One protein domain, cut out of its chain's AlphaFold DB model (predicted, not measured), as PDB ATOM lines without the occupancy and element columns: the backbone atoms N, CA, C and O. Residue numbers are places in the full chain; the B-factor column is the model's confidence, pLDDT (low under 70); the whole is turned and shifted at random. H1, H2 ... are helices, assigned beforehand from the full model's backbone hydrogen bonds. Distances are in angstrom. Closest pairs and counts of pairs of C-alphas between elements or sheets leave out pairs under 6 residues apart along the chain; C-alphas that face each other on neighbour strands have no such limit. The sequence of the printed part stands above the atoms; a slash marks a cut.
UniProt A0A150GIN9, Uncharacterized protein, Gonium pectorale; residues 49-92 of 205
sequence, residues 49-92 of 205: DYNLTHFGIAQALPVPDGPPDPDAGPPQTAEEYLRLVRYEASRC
ATOM      1  N   ASP A  49       0.766 -76.575   4.317       60.19
ATOM      2  CA  ASP A  49      -0.371 -75.917   4.964       60.19
ATOM      3  C   ASP A  49      -1.719 -76.601   4.657       60.19
ATOM      4  O   ASP A  49      -2.619 -76.642   5.511       60.19
ATOM      5  N   TYR A  50      -1.867 -77.223   3.481       62.38
ATOM      6  CA  TYR A  50      -3.082 -77.964   3.118       62.38
ATOM      7  C   TYR A  50      -3.228 -79.238   3.960       62.38
ATOM      8  O   TYR A  50      -4.314 -79.553   4.453       62.38
ATOM      9  N   ASN A  51      -2.119 -79.941   4.215       62.88
ATOM     10  CA  ASN A  51      -2.135 -81.154   5.037       62.88
ATOM     11  C   ASN A  51      -2.532 -80.876   6.493       62.88
ATOM     12  O   ASN A  51      -3.260 -81.668   7.104       62.88
ATOM     13  N   LEU A  52      -2.069 -79.750   7.041       60.03
ATOM     14  CA  LEU A  52      -2.344 -79.360   8.420       60.03
ATOM     15  C   LEU A  52      -3.829 -79.040   8.635       60.03
ATOM     16  O   LEU A  52      -4.410 -79.430   9.648       60.03
ATOM     17  N   THR A  53      -4.436 -78.351   7.668       60.16
ATOM     18  CA  THR A  53      -5.828 -77.884   7.737       60.16
ATOM     19  C   THR A  53      -6.844 -78.967   7.385       60.16
ATOM     20  O   THR A  53      -7.890 -79.031   8.026       60.16
ATOM     21  N   HIS A  54      -6.541 -79.840   6.419       58.75
ATOM     22  CA  HIS A  54      -7.517 -80.805   5.900       58.75
ATOM     23  C   HIS A  54      -7.446 -82.176   6.573       58.75
ATOM     24  O   HIS A  54      -8.479 -82.805   6.788       58.75
ATOM     25  N   PHE A  55      -6.249 -82.642   6.946       63.00
ATOM     26  CA  PHE A  55      -6.080 -83.975   7.541       63.00
ATOM     27  C   PHE A  55      -5.793 -83.934   9.046       63.00
ATOM     28  O   PHE A  55      -5.770 -84.982   9.692       63.00
ATOM     29  N   GLY A  56      -5.566 -82.747   9.622       62.28
ATOM     30  CA  GLY A  56      -5.283 -82.582  11.052       62.28
ATOM     31  C   GLY A  56      -3.990 -83.265  11.512       62.28
ATOM     32  O   GLY A  56      -3.781 -83.456  12.712       62.28
ATOM     33  N   ILE A  57      -3.112 -83.651  10.580       69.12
ATOM     34  CA  ILE A  57      -1.838 -84.301  10.894       69.12
ATOM     35  C   ILE A  57      -0.825 -83.203  11.212       69.12
ATOM     36  O   ILE A  57      -0.038 -82.784  10.366       69.12
ATOM     37  N   ALA A  58      -0.866 -82.702  12.446       70.06
ATOM     38  CA  ALA A  58       0.125 -81.749  12.922       70.06
ATOM     39  C   ALA A  58       1.510 -82.408  13.027       70.06
ATOM     40  O   ALA A  58       1.646 -83.491  13.604       70.06
ATOM     41  N   GLN A  59       2.556 -81.752  12.506       69.50
ATOM     42  CA  GLN A  59       3.937 -82.186  12.735       69.50
ATOM     43  C   GLN A  59       4.237 -82.132  14.240       69.50
ATOM     44  O   GLN A  59       4.380 -81.062  14.824       69.50
ATOM     45  N   ALA A  60       4.328 -83.296  14.881       67.62
ATOM     46  CA  ALA A  60       4.462 -83.382  16.335       67.62
ATOM     47  C   ALA A  60       5.867 -83.029  16.859       67.62
ATOM     48  O   ALA A  60       6.016 -82.756  18.049       67.62
ATOM     49  N   LEU A  61       6.899 -83.061  16.005       82.38
ATOM     50  CA  LEU A  61       8.292 -82.844  16.403       82.38
ATOM     51  C   LEU A  61       8.992 -81.856  15.459       82.38
ATOM     52  O   LEU A  61       8.962 -82.074  14.242       82.38
ATOM     53  N   PRO A  62       9.646 -80.806  15.993       82.88
ATOM     54  CA  PRO A  62      10.468 -79.912  15.192       82.88
ATOM     55  C   PRO A  62      11.699 -80.677  14.698       82.88
ATOM     56  O   PRO A  62      12.473 -81.207  15.495       82.88
ATOM     57  N   VAL A  63      11.882 -80.745  13.381       87.38
ATOM     58  CA  VAL A  63      13.068 -81.341  12.755       87.38
ATOM     59  C   VAL A  63      13.788 -80.226  12.002       87.38
ATOM     60  O   VAL A  63      13.121 -79.493  11.279       87.38
ATOM     61  N   PRO A  64      15.114 -80.063  12.163       84.50
ATOM     62  CA  PRO A  64      15.845 -79.032  11.439       84.50
ATOM     63  C   PRO A  64      15.791 -79.292   9.936       84.50
ATOM     64  O   PRO A  64      16.054 -80.422   9.505       84.50
ATOM     65  N   ASP A  65      15.510 -78.242   9.172       83.38
ATOM     66  CA  ASP A  65      15.473 -78.297   7.715       83.38
ATOM     67  C   ASP A  65      16.865 -78.561   7.132       83.38
ATOM     68  O   ASP A  65      17.883 -78.057   7.617       83.38
ATOM     69  N   GLY A  66      16.908 -79.365   6.069       87.81
ATOM     70  CA  GLY A  66      18.116 -79.632   5.293       87.81
ATOM     71  C   GLY A  66      18.264 -81.097   4.867       87.81
ATOM     72  O   GLY A  66      17.712 -81.994   5.507       87.81
ATOM     73  N   PRO A  67      19.016 -81.363   3.786       89.94
ATOM     74  CA  PRO A  67      19.289 -82.726   3.344       89.94
ATOM     75  C   PRO A  67      20.149 -83.470   4.385       89.94
ATOM     76  O   PRO A  67      21.098 -82.887   4.919       89.94
ATOM     77  N   PRO A  68      19.837 -84.741   4.704       93.06
ATOM     78  CA  PRO A  68      20.705 -85.566   5.537       93.06
ATOM     79  C   PRO A  68      21.983 -85.945   4.775       93.06
ATOM     80  O   PRO A  68      21.962 -86.086   3.552       93.06
ATOM     81  N   ASP A  69      23.083 -86.132   5.504       93.56
ATOM     82  CA  ASP A  69      24.328 -86.679   4.959       93.56
ATOM     83  C   ASP A  69      24.253 -88.221   4.972       93.56
ATOM     84  O   ASP A  69      24.228 -88.809   6.058       93.56
ATOM     85  N   PRO A  70      24.173 -88.896   3.808       86.69
ATOM     86  CA  PRO A  70      24.072 -90.353   3.749       86.69
ATOM     87  C   PRO A  70      25.375 -91.060   4.152       86.69
ATOM     88  O   PRO A  70      25.334 -92.242   4.503       86.69
ATOM     89  N   ASP A  71      26.513 -90.359   4.128       95.12
ATOM     90  CA  ASP A  71      27.834 -90.934   4.398       95.12
ATOM     91  C   ASP A  71      28.240 -90.812   5.881       95.12
ATOM     92  O   ASP A  71      29.238 -91.399   6.307       95.12
ATOM     93  N   ALA A  72      27.444 -90.111   6.699       92.50
ATOM     94  CA  ALA A  72      27.706 -89.887   8.124       92.50
ATOM     95  C   ALA A  72      27.584 -91.155   9.000       92.50
ATOM     96  O   ALA A  72      27.936 -91.135  10.183       92.50
ATOM     97  N   GLY A  73      27.126 -92.273   8.430       94.62
ATOM     98  CA  GLY A  73      26.889 -93.524   9.148       94.62
ATOM     99  C   GLY A  73      25.515 -93.569   9.835       94.62
ATOM    100  O   GLY A  73      24.621 -92.796   9.495       94.62
ATOM    101  N   PRO A  74      25.289 -94.515  10.765       95.88
ATOM    102  CA  PRO A  74      23.997 -94.647  11.434       95.88
ATOM    103  C   PRO A  74      23.697 -93.414  12.308       95.88
ATOM    104  O   PRO A  74      24.588 -92.987  13.056       95.88
ATOM    105  N   PRO A  75      22.461 -92.873  12.266       95.44
ATOM    106  CA  PRO A  75      22.094 -91.674  13.013       95.44
ATOM    107  C   PRO A  75      22.285 -91.904  14.513       95.44
ATOM    108  O   PRO A  75      21.864 -92.931  15.055       95.44
ATOM    109  N   GLN A  76      22.938 -90.957  15.181       96.38
ATOM    110  CA  GLN A  76      23.223 -91.038  16.618       96.38
ATOM    111  C   GLN A  76      22.155 -90.316  17.445       96.38
ATOM    112  O   GLN A  76      22.041 -90.543  18.651       96.38
ATOM    113  N   THR A  77      21.369 -89.451  16.800       94.31
ATOM    114  CA  THR A  77      20.316 -88.645  17.431       94.31
ATOM    115  C   THR A  77      18.941 -88.929  16.823       94.31
ATOM    116  O   THR A  77      18.818 -89.405  15.691       94.31
ATOM    117  N   ALA A  78      17.883 -88.641  17.587       91.56
ATOM    118  CA  ALA A  78      16.509 -88.823  17.119       91.56
ATOM    119  C   ALA A  78      16.180 -87.850  15.974       91.56
ATOM    120  O   ALA A  78      15.465 -88.201  15.040       91.56
ATOM    121  N   GLU A  79      16.737 -86.644  16.021       91.94
ATOM    122  CA  GLU A  79      16.554 -85.592  15.030       91.94
ATOM    123  C   GLU A  79      17.195 -85.960  13.685       91.94
ATOM    124  O   GLU A  79      16.572 -85.769  12.641       91.94
ATOM    125  N   GLU A  80      18.407 -86.530  13.695       92.69
ATOM    126  CA  GLU A  80      19.059 -87.069  12.490       92.69
ATOM    127  C   GLU A  80      18.248 -88.213  11.883       92.69
ATOM    128  O   GLU A  80      18.039 -88.250  10.670       92.69
ATOM    129  N   TYR A  81      17.746 -89.116  12.729       93.25
ATOM    130  CA  TYR A  81      16.891 -90.209  12.283       93.25
ATOM    131  C   TYR A  81      15.607 -89.684  11.630       93.25
ATOM    132  O   TYR A  81      15.272 -90.086  10.518       93.25
ATOM    133  N   LEU A  82      14.911 -88.739  12.266       92.00
ATOM    134  CA  LEU A  82      13.698 -88.144  11.702       92.00
ATOM    135  C   LEU A  82      13.975 -87.394  10.396       92.00
ATOM    136  O   LEU A  82      13.151 -87.445   9.484       92.00
ATOM    137  N   ARG A  83      15.131 -86.733  10.274       91.88
ATOM    138  CA  ARG A  83      15.550 -86.091   9.023       91.88
ATOM    139  C   ARG A  83      15.756 -87.116   7.909       91.88
ATOM    140  O   ARG A  83      15.290 -86.892   6.795       91.88
ATOM    141  N   LEU A  84      16.395 -88.246   8.215       92.94
ATOM    142  CA  LEU A  84      16.569 -89.345   7.266       92.94
ATOM    143  C   LEU A  84      15.221 -89.938   6.838       92.94
ATOM    144  O   LEU A  84      14.994 -90.120   5.648       92.94
ATOM    145  N   VAL A  85      14.304 -90.156   7.784       92.25
ATOM    146  CA  VAL A  85      12.950 -90.652   7.496       92.25
ATOM    147  C   VAL A  85      12.177 -89.678   6.610       92.25
ATOM    148  O   VAL A  85      11.555 -90.108   5.645       92.25
ATOM    149  N   ARG A  86      12.223 -88.366   6.888       90.25
ATOM    150  CA  ARG A  86      11.585 -87.349   6.028       90.25
ATOM    151  C   ARG A  86      12.174 -87.363   4.622       90.25
ATOM    152  O   ARG A  86      11.435 -87.314   3.644       90.25
ATOM    153  N   TYR A  87      13.495 -87.470   4.522       92.12
ATOM    154  CA  TYR A  87      14.187 -87.558   3.243       92.12
ATOM    155  C   TYR A  87      13.796 -88.808   2.451       92.12
ATOM    156  O   TYR A  87      13.489 -88.716   1.264       92.12
ATOM    157  N   GLU A  88      13.757 -89.969   3.097       92.38
ATOM    158  CA  GLU A  88      13.322 -91.217   2.472       92.38
ATOM    159  C   GLU A  88      11.845 -91.148   2.062       92.38
ATOM    160  O   GLU A  88      11.514 -91.449   0.918       92.38
ATOM    161  N   ALA A  89      10.974 -90.640   2.938       90.19
ATOM    162  CA  ALA A  89       9.556 -90.450   2.653       90.19
ATOM    163  C   ALA A  89       9.316 -89.499   1.469       90.19
ATOM    164  O   ALA A  89       8.446 -89.777   0.651       90.19
ATOM    165  N   SER A  90      10.119 -88.436   1.321       87.75
ATOM    166  CA  SER A  90      10.035 -87.512   0.174       87.75
ATOM    167  C   SER A  90      10.370 -88.167  -1.173       87.75
ATOM    168  O   SER A  90       9.992 -87.662  -2.227       87.75
ATOM    169  N   ARG A  91      11.081 -89.300  -1.148       90.56
ATOM    170  CA  ARG A  91      11.408 -90.096  -2.339       90.56
ATOM    171  C   ARG A  91      10.379 -91.187  -2.610       90.56
ATOM    172  O   ARG A  91      10.337 -91.712  -3.722       90.56
ATOM    173  N   CYS A  92       9.582 -91.549  -1.612       89.50
ATOM    174  CA  CYS A  92       8.496 -92.496  -1.786       89.50
ATOM    175  C   CYS A  92       7.349 -91.829  -2.562       89.50
ATOM    176  O   CYS A  92       6.990 -90.686  -2.272       89.50
TER     177      CYS A  92
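AT A GLANCE: This is residues 49 to 92 of the 205 residues of an uncharacterized protein of Gonium pectorale (UniProt A0A150GIN9). A short helix, H1, lies far out at one end, and a long link leads from it to one longer helix, H2, passes over one side of H2, swings out in a wide loop around Gly 73 and comes back to where H2 begins. Residues 52 to 57, of which 52 to 54 belong to H1, stick out from the rest. The printed part has 44 residues with two named helices, H1 then H2, and no named strand; the class is all helix, with under half of the residues, 20 of 44, in named elements. The whole is loose, with a radius of gyration of the C-alphas of 12.2 A, and elongated, with spans of 37 by 20 by 13 A.

HOW THE PARTS SIT: H1, residues 49 to 54, is apart from H2, residues 78 to 91, with no C-alpha of the one within 8 A of the other. Residues 52 to 57 stand free, with no C-alpha 8 or more residues away along the chain within 10 A. In H1 and H2 every O i to N i+4 pair is within hydrogen-bond range.

IN THESE COORDINATES: H1 runs from C-alpha 49 at (-0.371, -75.917, 4.964) to C-alpha 54, 8.7 A away. Gly 73, in the link between H1 and H2, has its C-alpha at (26.889, -93.524, 9.148). H2 measures 20.2 A from C-alpha 78 at (16.509, -88.823, 17.119) to C-alpha 91 at (11.408, -90.096, -2.339).

THE WHOLE: The two C-alphas farthest apart are those of His 54 and Gly 73, at 36.8 A. The link from H1 to H2, residues 55 to 77, is long, and the printed part has no cut. The mean pLDDT of the printed part is 83.5; it is under 70 at residues 49 to 57 and 59 to 60.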